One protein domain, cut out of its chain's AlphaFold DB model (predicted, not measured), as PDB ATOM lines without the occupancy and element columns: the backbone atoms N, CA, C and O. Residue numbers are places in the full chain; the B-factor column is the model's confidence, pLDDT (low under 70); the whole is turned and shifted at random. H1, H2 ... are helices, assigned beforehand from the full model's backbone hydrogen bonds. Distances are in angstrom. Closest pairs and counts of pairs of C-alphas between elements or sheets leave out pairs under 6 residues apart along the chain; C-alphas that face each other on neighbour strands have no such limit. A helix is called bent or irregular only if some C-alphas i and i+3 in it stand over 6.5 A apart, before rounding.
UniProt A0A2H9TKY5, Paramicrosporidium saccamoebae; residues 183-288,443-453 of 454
ATOM      1  N   ALA A 183     -45.386 -59.040  14.066       92.19
ATOM      2  CA  ALA A 183     -46.048 -59.886  15.062       92.19
ATOM      3  C   ALA A 183     -45.568 -59.612  16.494       92.19
ATOM      4  O   ALA A 183     -46.394 -59.572  17.397       92.19
ATOM      5  N   LEU A 184     -44.267 -59.375  16.700       93.56
ATOM      6  CA  LEU A 184     -43.737 -59.057  18.033       93.56
ATOM      7  C   LEU A 184     -44.199 -57.683  18.530       93.56
ATOM      8  O   LEU A 184     -44.521 -57.541  19.705       93.56
ATOM      9  N   PHE A 185     -44.310 -56.700  17.634       93.31
ATOM     10  CA  PHE A 185     -44.882 -55.395  17.962       93.31
ATOM     11  C   PHE A 185     -46.342 -55.546  18.417       93.31
ATOM     12  O   PHE A 185     -46.749 -54.984  19.431       93.31
ATOM     13  N   TRP A 186     -47.131 -56.337  17.683       93.25
ATOM     14  CA  TRP A 186     -48.532 -56.578  18.028       93.25
ATOM     15  C   TRP A 186     -48.706 -57.404  19.298       93.25
ATOM     16  O   TRP A 186     -49.626 -57.117  20.057       93.25
ATOM     17  N   ALA A 187     -47.834 -58.382  19.552       93.94
ATOM     18  CA  ALA A 187     -47.817 -59.130  20.806       93.94
ATOM     19  C   ALA A 187     -47.565 -58.187  21.991       93.94
ATOM     20  O   ALA A 187     -48.385 -58.130  22.901       93.94
ATOM     21  N   ALA A 188     -46.533 -57.338  21.901       92.88
ATOM     22  CA  ALA A 188     -46.212 -56.359  22.941       92.88
ATOM     23  C   ALA A 188     -47.348 -55.350  23.207       92.88
ATOM     24  O   ALA A 188     -47.534 -54.920  24.340       92.88
ATOM     25  N   CYS A 189     -48.113 -54.963  22.181       93.31
ATOM     26  CA  CYS A 189     -49.307 -54.130  22.363       93.31
ATOM     27  C   CYS A 189     -50.494 -54.917  22.942       93.31
ATOM     28  O   CYS A 189     -51.260 -54.384  23.737       93.31
ATOM     29  N   SER A 190     -50.673 -56.180  22.552       93.00
ATOM     30  CA  SER A 190     -51.808 -56.999  23.005       93.00
ATOM     31  C   SER A 190     -51.678 -57.416  24.473       93.00
ATOM     32  O   SER A 190     -52.688 -57.588  25.144       93.00
ATOM     33  N   GLU A 191     -50.449 -57.548  24.975       92.81
ATOM     34  CA  GLU A 191     -50.149 -57.825  26.387       92.81
ATOM     35  C   GLU A 191     -50.347 -56.606  27.309       92.81
ATOM     36  O   GLU A 191     -50.421 -56.756  28.531       92.81
ATOM     37  N   ASP A 192     -50.446 -55.399  26.743       93.12
ATOM     38  CA  ASP A 192     -50.687 -54.161  27.477       93.12
ATOM     39  C   ASP A 192     -52.168 -53.757  27.393       93.12
ATOM     40  O   ASP A 192     -52.739 -53.581  26.312       93.12
ATOM     41  N   GLN A 193     -52.809 -53.593  28.553       92.88
ATOM     42  CA  GLN A 193     -54.234 -53.259  28.645       92.88
ATOM     43  C   GLN A 193     -54.567 -51.908  27.998       92.88
ATOM     44  O   GLN A 193     -55.613 -51.761  27.367       92.88
ATOM     45  N   HIS A 194     -53.688 -50.913  28.139       91.38
ATOM     46  CA  HIS A 194     -53.910 -49.592  27.570       91.38
ATOM     47  C   HIS A 194     -53.810 -49.638  26.041       91.38
ATOM     48  O   HIS A 194     -54.687 -49.123  25.351       91.38
ATOM     49  N   CYS A 195     -52.784 -50.287  25.490       92.69
ATOM     50  CA  CYS A 195     -52.614 -50.394  24.045       92.69
ATOM     51  C   CYS A 195     -53.740 -51.199  23.399       92.69
ATOM     52  O   CYS A 195     -54.396 -50.694  22.483       92.69
ATOM     53  N   SER A 196     -54.002 -52.411  23.901       93.12
ATOM     54  CA  SER A 196     -55.053 -53.303  23.394       93.12
ATOM     55  C   SER A 196     -56.433 -52.636  23.376       93.12
ATOM     56  O   SER A 196     -57.113 -52.677  22.347       93.12
ATOM     57  N   ALA A 197     -56.816 -51.926  24.444       92.06
ATOM     58  CA  ALA A 197     -58.085 -51.199  24.505       92.06
ATOM     59  C   ALA A 197     -58.209 -50.116  23.416       92.06
ATOM     60  O   ALA A 197     -59.290 -49.894  22.868       92.06
ATOM     61  N   LYS A 198     -57.102 -49.451  23.065       90.50
ATOM     62  CA  LYS A 198     -57.084 -48.363  22.077       90.50
ATOM     63  C   LYS A 198     -57.012 -48.856  20.631       90.50
ATOM     64  O   LYS A 198     -57.673 -48.287  19.754       90.50
ATOM     65  N   ILE A 199     -56.241 -49.914  20.357       91.62
ATOM     66  CA  ILE A 199     -56.147 -50.490  19.005       91.62
ATOM     67  C   ILE A 199     -57.377 -51.323  18.629       91.62
ATOM     68  O   ILE A 199     -57.693 -51.440  17.440       91.62
ATOM     69  N   GLY A 200     -58.075 -51.894  19.615       90.50
ATOM     70  CA  GLY A 200     -59.072 -52.935  19.394       90.50
ATOM     71  C   GLY A 200     -58.412 -54.219  18.885       90.50
ATOM     72  O   GLY A 200     -57.418 -54.686  19.431       90.50
ATOM     73  N   SER A 201     -58.937 -54.805  17.807       92.12
ATOM     74  CA  SER A 201     -58.336 -56.015  17.231       92.12
ATOM     75  C   SER A 201     -57.143 -55.697  16.315       92.12
ATOM     76  O   SER A 201     -57.207 -54.807  15.461       92.12
ATOM     77  N   VAL A 202     -56.072 -56.494  16.413       91.38
ATOM     78  CA  VAL A 202     -54.898 -56.407  15.519       91.38
ATOM     79  C   VAL A 202     -55.285 -56.448  14.027       91.38
ATOM     80  O   VAL A 202     -54.772 -55.628  13.259       91.38
ATOM     81  N   PRO A 203     -56.213 -57.318  13.565       90.12
ATOM     82  CA  PRO A 203     -56.673 -57.285  12.177       90.12
ATOM     83  C   PRO A 203     -57.310 -55.950  11.768       90.12
ATOM     84  O   PRO A 203     -57.061 -55.477  10.658       90.12
ATOM     85  N   ALA A 204     -58.110 -55.321  12.635       88.56
ATOM     86  CA  ALA A 204     -58.703 -54.017  12.346       88.56
ATOM     87  C   ALA A 204     -57.635 -52.917  12.262       88.56
ATOM     88  O   ALA A 204     -57.647 -52.129  11.314       88.56
ATOM     89  N   ALA A 205     -56.670 -52.914  13.184       90.25
ATOM     90  CA  ALA A 205     -55.571 -51.955  13.182       90.25
ATOM     91  C   ALA A 205     -54.682 -52.085  11.931       90.25
ATOM     92  O   ALA A 205     -54.383 -51.082  11.280       90.25
ATOM     93  N   ARG A 206     -54.343 -53.314  11.511       88.56
ATOM     94  CA  ARG A 206     -53.619 -53.570  10.249       88.56
ATOM     95  C   ARG A 206     -54.391 -53.080   9.021       88.56
ATOM     96  O   ARG A 206     -53.791 -52.496   8.117       88.56
ATOM     97  N   ARG A 207     -55.717 -53.280   8.977       85.81
ATOM     98  CA  ARG A 207     -56.563 -52.764   7.884       85.81
ATOM     99  C   ARG A 207     -56.553 -51.237   7.829       85.81
ATOM    100  O   ARG A 207     -56.386 -50.687   6.742       85.81
ATOM    101  N   ALA A 208     -56.700 -50.573   8.975       87.50
ATOM    102  CA  ALA A 208     -56.625 -49.117   9.066       87.50
ATOM    103  C   ALA A 208     -55.261 -48.608   8.579       87.50
ATOM    104  O   ALA A 208     -55.205 -47.785   7.668       87.50
ATOM    105  N   TYR A 209     -54.167 -49.179   9.097       87.75
ATOM    106  CA  TYR A 209     -52.803 -48.849   8.678       87.75
ATOM    107  C   TYR A 209     -52.621 -48.947   7.159       87.75
ATOM    108  O   TYR A 209     -52.186 -47.997   6.510       87.75
ATOM    109  N   HIS A 210     -53.003 -50.081   6.568       84.38
ATOM    110  CA  HIS A 210     -52.865 -50.296   5.131       84.38
ATOM    111  C   HIS A 210     -53.658 -49.282   4.297       84.38
ATOM    112  O   HIS A 210     -53.155 -48.782   3.286       84.38
ATOM    113  N   ARG A 211     -54.893 -48.965   4.702       84.94
ATOM    114  CA  ARG A 211     -55.724 -47.977   4.004       84.94
ATOM    115  C   ARG A 211     -55.074 -46.595   4.001       84.94
ATOM    116  O   ARG A 211     -54.964 -45.990   2.939       84.94
ATOM    117  N   VAL A 212     -54.552 -46.157   5.148       85.62
ATOM    118  CA  VAL A 212     -53.824 -44.883   5.253       85.62
ATOM    119  C   VAL A 212     -52.560 -44.892   4.382       85.62
ATOM    120  O   VAL A 212     -52.320 -43.957   3.621       85.62
ATOM    121  N   MET A 213     -51.770 -45.967   4.437       79.44
ATOM    122  CA  MET A 213     -50.461 -46.040   3.773       79.44
ATOM    123  C   MET A 213     -50.521 -46.231   2.260       79.44
ATOM    124  O   MET A 213     -49.600 -45.831   1.555       79.44
ATOM    125  N   THR A 214     -51.584 -46.836   1.731       75.56
ATOM    126  CA  THR A 214     -51.743 -46.996   0.276       75.56
ATOM    127  C   THR A 214     -52.218 -45.726  -0.422       75.56
ATOM    128  O   THR A 214     -52.352 -45.727  -1.646       75.56
ATOM    129  N   GLY A 215     -52.427 -44.631   0.315       65.62
ATOM    130  CA  GLY A 215     -52.781 -43.341  -0.267       65.62
ATOM    131  C   GLY A 215     -54.203 -43.294  -0.820       65.62
ATOM    132  O   GLY A 215     -54.555 -42.341  -1.516       65.62
ATOM    133  N   ARG A 216     -55.047 -44.280  -0.484       66.62
ATOM    134  CA  ARG A 216     -56.492 -44.086  -0.564       66.62
ATOM    135  C   ARG A 216     -56.783 -42.958   0.413       66.62
ATOM    136  O   ARG A 216     -56.576 -43.115   1.612       66.62
ATOM    137  N   ARG A 217     -57.145 -41.779  -0.096       76.25
ATOM    138  CA  ARG A 217     -57.581 -40.644   0.727       76.25
ATOM    139  C   ARG A 217     -58.932 -41.007   1.344       76.25
ATOM    140  O   ARG A 217     -59.951 -40.478   0.930       76.25
ATOM    141  N   GLU A 218     -58.933 -41.960   2.277       83.44
ATOM    142  CA  GLU A 218     -60.142 -42.512   2.896       83.44
ATOM    143  C   GLU A 218     -60.976 -41.391   3.525       83.44
ATOM    144  O   GLU A 218     -62.198 -41.451   3.532       83.44
ATOM    145  N   ASN A 219     -60.305 -40.350   4.025       89.88
ATOM    146  CA  ASN A 219     -60.929 -39.131   4.520       89.88
ATOM    147  C   ASN A 219     -59.972 -37.924   4.401       89.88
ATOM    148  O   ASN A 219     -58.790 -38.049   4.061       89.88
ATOM    149  N   GLN A 220     -60.462 -36.733   4.747       92.31
ATOM    150  CA  GLN A 220     -59.670 -35.498   4.714       92.31
ATOM    151  C   GLN A 220     -58.482 -35.480   5.701       92.31
ATOM    152  O   GLN A 220     -57.537 -34.719   5.494       92.31
ATOM    153  N   CYS A 221     -58.496 -36.284   6.767       92.88
ATOM    154  CA  CYS A 221     -57.418 -36.348   7.758       92.88
ATOM    155  C   CYS A 221     -56.245 -37.200   7.258       92.88
ATOM    156  O   CYS A 221     -55.099 -36.750   7.302       92.88
ATOM    157  N   THR A 222     -56.523 -38.371   6.678       91.62
ATOM    158  CA  THR A 222     -55.520 -39.205   5.994       91.62
ATOM    159  C   THR A 222     -54.821 -38.440   4.869       91.62
ATOM    160  O   THR A 222     -53.606 -38.537   4.732       91.62
ATOM    161  N   ALA A 223     -55.539 -37.574   4.142       89.38
ATOM    162  CA  ALA A 223     -54.957 -36.711   3.110       89.38
ATOM    163  C   ALA A 223     -53.960 -35.663   3.649       89.38
ATOM    164  O   ALA A 223     -53.145 -35.145   2.887       89.38
ATOM    165  N   LYS A 224     -54.013 -35.334   4.947       88.94
ATOM    166  CA  LYS A 224     -53.067 -34.414   5.604       88.94
ATOM    167  C   LYS A 224     -51.847 -35.129   6.181       88.94
ATOM    168  O   LYS A 224     -50.875 -34.458   6.536       88.94
ATOM    169  N   LEU A 225     -51.890 -36.456   6.306       87.56
ATOM    170  CA  LEU A 225     -50.769 -37.227   6.816       87.56
ATOM    171  C   LEU A 225     -49.699 -37.347   5.726       87.56
ATOM    172  O   LEU A 225     -49.925 -37.942   4.678       87.56
ATOM    173  N   SER A 226     -48.523 -36.767   5.965       84.06
ATOM    174  CA  SER A 226     -47.382 -36.916   5.062       84.06
ATOM    175  C   SER A 226     -46.456 -38.031   5.537       84.06
ATOM    176  O   SER A 226     -46.214 -38.199   6.734       84.06
ATOM    177  N   MET A 227     -45.857 -38.753   4.588       77.56
ATOM    178  CA  MET A 227     -44.840 -39.759   4.906       77.56
ATOM    179  C   MET A 227     -43.619 -39.168   5.610       77.56
ATOM    180  O   MET A 227     -42.979 -39.864   6.390       77.56
ATOM    181  N   ASP A 228     -43.320 -37.887   5.400       77.94
ATOM    182  CA  ASP A 228     -42.236 -37.205   6.111       77.94
ATOM    183  C   ASP A 228     -42.532 -37.016   7.609       77.94
ATOM    184  O   ASP A 228     -41.599 -36.881   8.392       77.94
ATOM    185  N   LEU A 229     -43.805 -37.055   8.031       81.12
ATOM    186  CA  LEU A 229     -44.180 -37.050   9.449       81.12
ATOM    187  C   LEU A 229     -44.126 -38.451  10.070       81.12
ATOM    188  O   LEU A 229     -43.736 -38.606  11.222       81.12
ATOM    189  N   VAL A 230     -44.520 -39.469   9.305       82.00
ATOM    190  CA  VAL A 230     -44.585 -40.867   9.763       82.00
ATOM    191  C   VAL A 230     -43.196 -41.499   9.822       82.00
ATOM    192  O   VAL A 230     -42.895 -42.283  10.720       82.00
ATOM    193  N   ARG A 231     -42.324 -41.163   8.869       77.81
ATOM    194  CA  ARG A 231     -41.005 -41.786   8.720       77.81
ATOM    195  C   ARG A 231     -40.121 -41.638   9.971       77.81
ATOM    196  O   ARG A 231     -39.563 -42.657  10.367       77.81
ATOM    197  N   PRO A 232     -40.032 -40.474  10.645       78.69
ATOM    198  CA  PRO A 232     -39.332 -40.355  11.925       78.69
ATOM    199  C   PRO A 232     -39.875 -41.260  13.035       78.69
ATOM    200  O   PRO A 232     -39.113 -41.646  13.911       78.69
ATOM    201  N   LEU A 233     -41.162 -41.619  13.005       82.38
ATOM    202  CA  LEU A 233     -41.762 -42.536  13.979       82.38
ATOM    203  C   LEU A 233     -41.379 -43.982  13.677       82.38
ATOM    204  O   LEU A 233     -40.967 -44.715  14.570       82.38
ATOM    205  N   LEU A 234     -41.445 -44.374  12.403       76.81
ATOM    206  CA  LEU A 234     -41.009 -45.699  11.963       76.81
ATOM    207  C   LEU A 234     -39.510 -45.901  12.200       76.81
ATOM    208  O   LEU A 234     -39.110 -46.956  12.672       76.81
ATOM    209  N   ARG A 235     -38.694 -44.894  11.862       70.94
ATOM    210  CA  ARG A 235     -37.221 -44.953  11.831       70.94
ATOM    211  C   ARG A 235     -36.536 -44.326  13.037       70.94
ATOM    212  O   ARG A 235     -35.310 -44.217  13.037       70.94
ATOM    213  N   GLY A 236     -37.294 -43.838  14.010       63.16
ATOM    214  CA  GLY A 236     -36.721 -43.264  15.218       63.16
ATOM    215  C   GLY A 236     -35.850 -44.311  15.899       63.16
ATOM    216  O   GLY A 236     -36.283 -45.443  16.045       63.16
ATOM    217  N   THR A 237     -34.614 -43.952  16.242       55.06
ATOM    218  CA  THR A 237     -33.643 -44.854  16.895       55.06
ATOM    219  C   THR A 237     -33.381 -44.475  18.347       55.06
ATOM    220  O   THR A 237     -32.703 -45.193  19.074       55.06
ATOM    221  N   VAL A 238     -33.862 -43.307  18.778       52.41
ATOM    222  CA  VAL A 238     -33.719 -42.860  20.162       52.41
ATOM    223  C   VAL A 238     -34.942 -43.370  20.911       52.41
ATOM    224  O   VAL A 238     -36.026 -42.804  20.783       52.41
ATOM    225  N   SER A 239     -34.769 -44.477  21.629       48.94
ATOM    226  CA  SER A 239     -35.644 -44.794  22.753       48.94
ATOM    227  C   SER A 239     -35.236 -43.895  23.912       48.94
ATOM    228  O   SER A 239     -34.047 -43.706  24.179       48.94
ATOM    229  N   ASP A 240     -36.216 -43.322  24.597       51.19
ATOM    230  CA  ASP A 240     -35.961 -42.829  25.941       51.19
ATOM    231  C   ASP A 240     -35.769 -44.064  26.833       51.19
ATOM    232  O   ASP A 240     -36.739 -44.697  27.257       51.19
ATOM    233  N   HIS A 241     -34.509 -44.456  27.055       44.59
ATOM    234  CA  HIS A 241     -34.168 -45.635  27.858       44.59
ATOM    235  C   HIS A 241     -34.725 -45.585  29.268       44.59
ATOM    236  O   HIS A 241     -34.906 -46.643  29.862       44.59
ATOM    237  N   GLN A 242     -34.975 -44.391  29.813       51.09
ATOM    238  CA  GLN A 242     -35.506 -44.285  31.166       51.09
ATOM    239  C   GLN A 242     -36.967 -44.733  31.230       51.09
ATOM    240  O   GLN A 242     -37.409 -45.186  32.278       51.09
ATOM    241  N   ASN A 243     -37.691 -44.672  30.108       54.66
ATOM    242  CA  ASN A 243     -39.123 -44.955  30.066       54.66
ATOM    243  C   ASN A 243     -39.514 -46.130  29.155       54.66
ATOM    244  O   ASN A 243     -40.701 -46.431  29.060       54.66
ATOM    245  N   GLY A 244     -38.565 -46.780  28.465       62.41
ATOM    246  CA  GLY A 244     -38.856 -47.927  27.587       62.41
ATOM    247  C   GLY A 244     -39.789 -47.580  26.418       62.41
ATOM    248  O   GLY A 244     -40.510 -48.433  25.909       62.41
ATOM    249  N   ARG A 245     -39.831 -46.301  26.017       77.25
ATOM    250  CA  ARG A 245     -40.733 -45.804  24.973       77.25
ATOM    251  C   ARG A 245     -39.975 -45.591  23.677       77.25
ATOM    252  O   ARG A 245     -38.920 -44.953  23.648       77.25
ATOM    253  N   HIS A 246     -40.551 -46.100  22.595       83.44
ATOM    254  CA  HIS A 246     -39.977 -46.016  21.262       83.44
ATOM    255  C   HIS A 246     -40.913 -45.254  20.308       83.44
ATOM    256  O   HIS A 246     -42.121 -45.496  20.323       83.44
ATOM    257  N   PRO A 247     -40.401 -44.378  19.420       83.94
ATOM    258  CA  PRO A 247     -41.234 -43.639  18.465       83.94
ATOM    259  C   PRO A 247     -42.131 -44.521  17.583       83.94
ATOM    260  O   PRO A 247     -43.210 -44.087  17.175       83.94
ATOM    261  N   SER A 248     -41.727 -45.770  17.329       86.94
ATOM    262  CA  SER A 248     -42.525 -46.740  16.564       86.94
ATOM    263  C   SER A 248     -43.865 -47.062  17.230       86.94
ATOM    264  O   SER A 248     -44.841 -47.329  16.529       86.94
ATOM    265  N   MET A 249     -43.954 -46.950  18.559       90.00
ATOM    266  CA  MET A 249     -45.193 -47.143  19.318       90.00
ATOM    267  C   MET A 249     -46.262 -46.108  18.954       90.00
ATOM    268  O   MET A 249     -47.444 -46.397  19.086       90.00
ATOM    269  N   LEU A 250     -45.874 -44.929  18.451       89.50
ATOM    270  CA  LEU A 250     -46.800 -43.869  18.029       89.50
ATOM    271  C   LEU A 250     -47.356 -44.069  16.616       89.50
ATOM    272  O   LEU A 250     -48.312 -43.393  16.236       89.50
ATOM    273  N   VAL A 251     -46.770 -44.973  15.824       88.69
ATOM    274  CA  VAL A 251     -47.169 -45.187  14.427       88.69
ATOM    275  C   VAL A 251     -48.609 -45.674  14.355       88.69
ATOM    276  O   VAL A 251     -49.421 -45.093  13.641       88.69
ATOM    277  N   VAL A 252     -48.944 -46.719  15.108       87.62
ATOM    278  CA  VAL A 252     -50.298 -47.283  15.110       87.62
ATOM    279  C   VAL A 252     -51.327 -46.280  15.650       87.62
ATOM    280  O   VAL A 252     -52.319 -46.052  14.951       87.62
ATOM    281  N   PRO A 253     -51.080 -45.603  16.787       89.88
ATOM    282  CA  PRO A 253     -51.905 -44.500  17.252       89.88
ATOM    283  C   PRO A 253     -52.202 -43.429  16.218       89.88
ATOM    284  O   PRO A 253     -53.362 -43.111  15.957       89.88
ATOM    285  N   LEU A 254     -51.159 -42.913  15.574       90.94
ATOM    286  CA  LEU A 254     -51.292 -41.881  14.558       90.94
ATOM    287  C   LEU A 254     -52.154 -42.346  13.381       90.94
ATOM    288  O   LEU A 254     -53.007 -41.600  12.903       90.94
ATOM    289  N   MET A 255     -51.942 -43.578  12.919       90.38
ATOM    290  CA  MET A 255     -52.656 -44.132  11.768       90.38
ATOM    291  C   MET A 255     -54.124 -44.395  12.085       90.38
ATOM    292  O   MET A 255     -54.989 -44.079  11.270       90.38
ATOM    293  N   LEU A 256     -54.421 -44.918  13.274       90.94
ATOM    294  CA  LEU A 256     -55.793 -45.117  13.732       90.94
ATOM    295  C   LEU A 256     -56.531 -43.790  13.898       90.94
ATOM    296  O   LEU A 256     -57.672 -43.685  13.454       90.94
ATOM    297  N   GLN A 257     -55.878 -42.772  14.464       92.38
ATOM    298  CA  GLN A 257     -56.466 -41.439  14.569       92.38
ATOM    299  C   GLN A 257     -56.709 -40.817  13.195       92.38
ATOM    300  O   GLN A 257     -57.798 -40.318  12.939       92.38
ATOM    301  N   ALA A 258     -55.751 -40.908  12.270       92.44
ATOM    302  CA  ALA A 258     -55.947 -40.431  10.902       92.44
ATOM    303  C   ALA A 258     -57.131 -41.139  10.219       92.44
ATOM    304  O   ALA A 258     -57.930 -40.499   9.535       92.44
ATOM    305  N   TYR A 259     -57.259 -42.450  10.431       92.88
ATOM    306  CA  TYR A 259     -58.308 -43.277   9.843       92.88
ATOM    307  C   TYR A 259     -59.706 -42.986  10.412       92.88
ATOM    308  O   TYR A 259     -60.659 -42.884   9.646       92.88
ATOM    309  N   LYS A 260     -59.834 -42.814  11.735       92.19
ATOM    310  CA  LYS A 260     -61.118 -42.563  12.422       92.19
ATOM    311  C   LYS A 260     -61.528 -41.085  12.457       92.19
ATOM    312  O   LYS A 260     -62.624 -40.761  12.903       92.19
ATOM    313  N   CYS A 261     -60.649 -40.182  12.040       93.69
ATOM    314  CA  CYS A 261     -60.850 -38.747  12.191       93.69
ATOM    315  C   CYS A 261     -62.020 -38.201  11.356       93.69
ATOM    316  O   CYS A 261     -62.029 -38.303  10.128       93.69
ATOM    317  N   SER A 262     -62.955 -37.538  12.044       94.44
ATOM    318  CA  SER A 262     -64.063 -36.768  11.464       94.44
ATOM    319  C   SER A 262     -63.793 -35.259  11.405       94.44
ATOM    320  O   SER A 262     -64.435 -34.560  10.628       94.44
ATOM    321  N   ASN A 263     -62.829 -34.742  12.186       96.06
ATOM    322  CA  ASN A 263     -62.482 -33.317  12.251       96.06
ATOM    323  C   ASN A 263     -61.034 -33.057  11.773       96.06
ATOM    324  O   ASN A 263     -60.078 -33.141  12.557       96.06
ATOM    325  N   PRO A 264     -60.839 -32.683  10.494       95.12
ATOM    326  CA  PRO A 264     -59.510 -32.476   9.919       95.12
ATOM    327  C   PRO A 264     -58.759 -31.281  10.510       95.12
ATOM    328  O   PRO A 264     -57.523 -31.274  10.512       95.12
ATOM    329  N   SER A 265     -59.485 -30.271  10.999       95.06
ATOM    330  CA  SER A 265     -58.905 -29.094  11.651       95.06
ATOM    331  C   SER A 265     -58.297 -29.469  12.999       95.06
ATOM    332  O   SER A 265     -57.148 -29.107  13.258       95.06
ATOM    333  N   PHE A 266     -59.003 -30.271  13.803       93.88
ATOM    334  CA  PHE A 266     -58.487 -30.823  15.058       93.88
ATOM    335  C   PHE A 266     -57.270 -31.729  14.825       93.88
ATOM    336  O   PHE A 266     -56.227 -31.534  15.446       93.88
ATOM    337  N   PHE A 267     -57.357 -32.673  13.880       93.69
ATOM    338  CA  PHE A 267     -56.247 -33.583  13.564       93.69
ATOM    339  C   PHE A 267     -54.977 -32.823  13.167       93.69
ATOM    340  O   PHE A 267     -53.877 -33.117  13.642       93.69
ATOM    341  N   LYS A 268     -55.126 -31.781  12.340       93.56
ATOM    342  CA  LYS A 268     -54.007 -30.917  11.956       93.56
ATOM    343  C   LYS A 268     -53.460 -30.132  13.151       93.56
ATOM    344  O   LYS A 268     -52.250 -30.143  13.368       93.56
ATOM    345  N   SER A 269     -54.317 -29.435  13.898       92.00
ATOM    346  CA  SER A 269     -53.885 -28.487  14.932       92.00
ATOM    347  C   SER A 269     -53.342 -29.168  16.187       92.00
ATOM    348  O   SER A 269     -52.397 -28.648  16.778       92.00
ATOM    349  N   ARG A 270     -53.882 -30.331  16.571       91.88
ATOM    350  CA  ARG A 270     -53.489 -31.057  17.786       91.88
ATOM    351  C   ARG A 270     -52.469 -32.153  17.515       91.88
ATOM    352  O   ARG A 270     -51.432 -32.166  18.167       91.88
ATOM    353  N   ILE A 271     -52.712 -33.032  16.542       91.75
ATOM    354  CA  ILE A 271     -51.884 -34.234  16.346       91.75
ATOM    355  C   ILE A 271     -50.682 -33.928  15.452       91.75
ATOM    356  O   ILE A 271     -49.537 -34.081  15.879       91.75
ATOM    357  N   ILE A 272     -50.913 -33.427  14.231       91.75
ATOM    358  CA  ILE A 272     -49.816 -33.127  13.291       91.75
ATOM    359  C   ILE A 272     -48.875 -32.069  13.874       91.75
ATOM    360  O   ILE A 272     -47.657 -32.231  13.805       91.75
ATOM    361  N   THR A 273     -49.409 -30.992  14.455       90.81
ATOM    362  CA  THR A 273     -48.585 -29.941  15.071       90.81
ATOM    363  C   THR A 273     -47.763 -30.470  16.242       90.81
ATOM    364  O   THR A 273     -46.578 -30.153  16.318       90.81
ATOM    365  N   ALA A 274     -48.338 -31.285  17.136       88.81
ATOM    366  CA  ALA A 274     -47.591 -31.842  18.263       88.81
ATOM    367  C   ALA A 274     -46.465 -32.772  17.792       88.81
ATOM    368  O   ALA A 274     -45.324 -32.616  18.224       88.81
ATOM    369  N   LEU A 275     -46.751 -33.660  16.832       86.94
ATOM    370  CA  LEU A 275     -45.731 -34.521  16.233       86.94
ATOM    371  C   LEU A 275     -44.625 -33.709  15.554       86.94
ATOM    372  O   LEU A 275     -43.450 -33.998  15.754       86.94
ATOM    373  N   ARG A 276     -44.971 -32.654  14.804       88.12
ATOM    374  CA  ARG A 276     -43.972 -31.758  14.202       88.12
ATOM    375  C   ARG A 276     -43.107 -31.087  15.257       88.12
ATOM    376  O   ARG A 276     -41.893 -31.138  15.116       88.12
ATOM    377  N   ARG A 277     -43.703 -30.518  16.310       86.44
ATOM    378  CA  ARG A 277     -42.961 -29.873  17.407       86.44
ATOM    379  C   ARG A 277     -41.985 -30.843  18.063       86.44
ATOM    380  O   ARG A 277     -40.841 -30.486  18.310       86.44
ATOM    381  N   ILE A 278     -42.405 -32.081  18.301       80.94
ATOM    382  CA  ILE A 278     -41.574 -33.084  18.974       80.94
ATOM    383  C   ILE A 278     -40.460 -33.597  18.064       80.94
ATOM    384  O   ILE A 278     -39.314 -33.694  18.507       80.94
ATOM    385  N   THR A 279     -40.749 -33.824  16.784       80.44
ATOM    386  CA  THR A 279     -39.718 -34.134  15.787       80.44
ATOM    387  C   THR A 279     -38.724 -32.975  15.637       80.44
ATOM    388  O   THR A 279     -37.517 -33.195  15.644       80.44
ATOM    389  N   GLN A 280     -39.204 -31.726  15.584       82.56
ATOM    390  CA  GLN A 280     -38.373 -30.516  15.478       82.56
ATOM    391  C   GLN A 280     -37.532 -30.258  16.732       82.56
ATOM    392  O   GLN A 280     -36.380 -29.857  16.614       82.56
ATOM    393  N   SER A 281     -38.063 -30.548  17.924       79.69
ATOM    394  CA  SER A 281     -37.304 -30.478  19.182       79.69
ATOM    395  C   SER A 281     -36.185 -31.524  19.262       79.69
ATOM    396  O   SER A 281     -35.331 -31.474  20.144       79.69
ATOM    397  N   GLY A 282     -36.197 -32.508  18.356       72.81
ATOM    398  CA  GLY A 282     -35.273 -33.625  18.381       72.81
ATOM    399  C   GLY A 282     -35.515 -34.577  19.551       72.81
ATOM    400  O   GLY A 282     -34.584 -35.274  19.942       72.81
ATOM    401  N   ARG A 283     -36.720 -34.621  20.123       73.06
ATOM    402  CA  ARG A 283     -37.118 -35.694  21.051       73.06
ATOM    403  C   ARG A 283     -37.383 -36.986  20.284       73.06
ATOM    404  O   ARG A 283     -36.809 -38.023  20.578       73.06
ATOM    405  N   ILE A 284     -38.127 -36.886  19.182       71.88
ATOM    406  CA  ILE A 284     -38.167 -37.930  18.155       71.88
ATOM    407  C   ILE A 284     -37.154 -37.547  17.085       71.88
ATOM    408  O   ILE A 284     -37.416 -36.700  16.233       71.88
ATOM    409  N   ARG A 285     -35.969 -38.152  17.132       62.28
ATOM    410  CA  ARG A 285     -34.985 -37.989  16.058       62.28
ATOM    411  C   ARG A 285     -35.157 -39.129  15.076       62.28
ATOM    412  O   ARG A 285     -34.906 -40.279  15.425       62.28
ATOM    413  N   GLU A 286     -35.481 -38.806  13.829       61.03
ATOM    414  CA  GLU A 286     -35.058 -39.668  12.728       61.03
ATOM    415  C   GLU A 286     -33.525 -39.691  12.802       61.03
ATOM    416  O   GLU A 286     -32.908 -38.633  12.676       61.03
ATOM    417  N   GLY A 287     -32.932 -40.829  13.187       56.03
ATOM    418  CA  GLY A 287     -31.632 -40.897  13.874       56.03
ATOM    419  C   GLY A 287     -30.597 -39.859  13.423       56.03
ATOM    420  O   GLY A 287     -29.909 -40.110  12.447       56.03
ATOM    421  N   ARG A 288     -30.536 -38.701  14.116       48.03
ATOM    422  CA  ARG A 288     -29.648 -37.504  14.019       48.03
ATOM    423  C   ARG A 288     -29.101 -37.044  12.640       48.03
ATOM    424  O   ARG A 288     -28.419 -36.024  12.581       48.03
ATOM    425  N   PHE A 443     -47.850 -43.738  27.507       81.31
ATOM    426  CA  PHE A 443     -47.217 -42.528  26.965       81.31
ATOM    427  C   PHE A 443     -47.034 -41.363  27.960       81.31
ATOM    428  O   PHE A 443     -47.231 -40.216  27.584       81.31
ATOM    429  N   ASP A 444     -46.638 -41.588  29.212       79.88
ATOM    430  CA  ASP A 444     -46.288 -40.482  30.124       79.88
ATOM    431  C   ASP A 444     -45.010 -39.718  29.688       79.88
ATOM    432  O   ASP A 444     -44.405 -39.970  28.637       79.88
ATOM    433  N   GLY A 445     -44.561 -38.766  30.513       80.94
ATOM    434  CA  GLY A 445     -43.290 -38.062  30.314       80.94
ATOM    435  C   GLY A 445     -43.221 -37.311  28.981       80.94
ATOM    436  O   GLY A 445     -44.126 -36.544  28.633       80.94
ATOM    437  N   GLU A 446     -42.151 -37.544  28.213       67.81
ATOM    438  CA  GLU A 446     -41.908 -36.866  26.930       67.81
ATOM    439  C   GLU A 446     -42.991 -37.128  25.874       67.81
ATOM    440  O   GLU A 446     -43.191 -36.302  24.978       67.81
ATOM    441  N   TYR A 447     -43.717 -38.243  26.001       75.75
ATOM    442  CA  TYR A 447     -44.788 -38.632  25.088       75.75
ATOM    443  C   TYR A 447     -46.186 -38.284  25.607       75.75
ATOM    444  O   TYR A 447     -47.165 -38.618  24.949       75.75
ATOM    445  N   SER A 448     -46.302 -37.537  26.712       82.31
ATOM    446  CA  SER A 448     -47.586 -37.205  27.358       82.31
ATOM    447  C   SER A 448     -48.605 -36.528  26.446       82.31
ATOM    448  O   SER A 448     -49.807 -36.688  26.648       82.31
ATOM    449  N   PHE A 449     -48.145 -35.829  25.404       80.12
ATOM    450  CA  PHE A 449     -49.008 -35.269  24.365       80.12
ATOM    451  C   PHE A 449     -49.839 -36.340  23.648       80.12
ATOM    452  O   PHE A 449     -50.939 -36.030  23.201       80.12
ATOM    453  N   ALA A 450     -49.313 -37.565  23.524       81.81
ATOM    454  CA  ALA A 450     -49.981 -38.691  22.893       81.81
ATOM    455  C   ALA A 450     -51.202 -39.141  23.685       81.81
ATOM    456  O   ALA A 450     -52.216 -39.441  23.073       81.81
ATOM    457  N   ARG A 451     -51.172 -39.055  25.020       82.56
ATOM    458  CA  ARG A 451     -52.302 -39.431  25.891       82.56
ATOM    459  C   ARG A 451     -53.594 -38.681  25.578       82.56
ATOM    460  O   ARG A 451     -54.676 -39.221  25.749       82.56
ATOM    461  N   ASN A 452     -53.491 -37.438  25.111       78.06
ATOM    462  CA  ASN A 452     -54.665 -36.598  24.862       78.06
ATOM    463  C   ASN A 452     -55.406 -36.960  23.568       78.06
ATOM    464  O   ASN A 452     -56.516 -36.483  23.344       78.06
ATOM    465  N   TRP A 453     -54.780 -37.736  22.683       78.12
ATOM    466  CA  TRP A 453     -55.378 -38.161  21.416       78.12
ATOM    467  C   TRP A 453     -55.266 -39.664  21.167       78.12
ATOM    468  O   TRP A 453     -55.821 -40.148  20.183       78.12
TER     469      TRP A 453
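AT A GLANCE: This is residues 183 to 288 and 443 to 453 of the 454 residues of a protein of Paramicrosporidium saccamoebae (UniProt A0A2H9TKY5). H5 runs through the middle of an all-helix domain, with the longest helix, H6, side by side with it and running back, so that the two make a hairpin. H1, H2 and H3 lie on the side of H5 away from H6, H3 crossing H5; H4 and the short H7 lie on opposite sides of the H5 and H6 pair, H7 only loosely placed by it. The printed part has 117 residues with seven named helices, H1 to H7 in order along the chain, and no named strand; 74 residues are in the helices. It is compact, with a radius of gyration of the C-alphas of 13.6 A and spans of 37 by 31 by 23 A.

HOW THE PARTS SIT: H6, residues 264 to 280, and H5, residues 247 to 260, form a helical hairpin at a shallow tilt of 12 degrees, opposite ways. They only just touch, with 3 pairs of C-alphas within 8 A, the closest those of Phe 267 and Ala 258, 7.4 A apart. H4, residues 227 to 235, touches H6 through residues 272 to 279 of H6 alone, closest at the C-alphas of Leu 229 and Arg 276, 7.1 A. H4 and H5 are a helical hairpin too, at a steep tilt of 39 degrees, with the C-alphas of Leu 233 and Pro 247 closest at 4.6 A. H7, residues 445 to 451, is close to H6 but not clearly touching, the C-alphas of Ala 274 and Phe 449 being closest at 7.1 A. H3, residues 202 to 213, touches H5 about perpendicular, at 81 degrees, closest at the C-alphas of Tyr 209 and Met 255, 5.6 A. H2, residues 193 to 199, only just touches H5, with 3 pairs of C-alphas within 8 A, the closest those of Ile 199 and Leu 256, 7.5 A. H1, residues 183 to 190, and H2 only just touch, and only at the corner, with 3 pairs within 8 A; the C-alphas of Ser 190 and Ser 196 are closest at 4.9 A. H1 and H6 are apart. In H1, H2 and H3 every O i to N i+4 pair is within hydrogen-bond range; the counts are 3 of 5 in H4, 7 of 10 in H5, 11 of 13 in H6 and 0 of 3 in H7, where 3 of 4 O i to N i+3 pairs are within range.

IN THESE COORDINATES: H6 is 21.9 A long, H5 20.8 A and H3 16.3 A; H4 is 11.5 A, H1 and H2 are each 10.2 A, and H7 is 10.1 A. H1 begins at C-alpha 183, (-46.048, -59.886, 15.062), and H7 ends at C-alpha 451, (-52.302, -39.431, 25.891). H5 is only just irregular, with C-alphas 249 and 252 6.6 A apart, and H7 is irregular, with C-alphas 446 and 449 7.7 A apart.

THE WHOLE: The C-alphas farthest apart are those of Arg 216 and Gln 242, 38.0 A. Residues 289 to 442 are not printed, and C-alphas 288 and 443 are 22.4 A apart across that cut. The links H3 to H4 and H4 to H5 are long. The mean pLDDT of the printed part is 82.9; residues 215 to 216, 236 to 244, 285 to 288 and 446 are under 70.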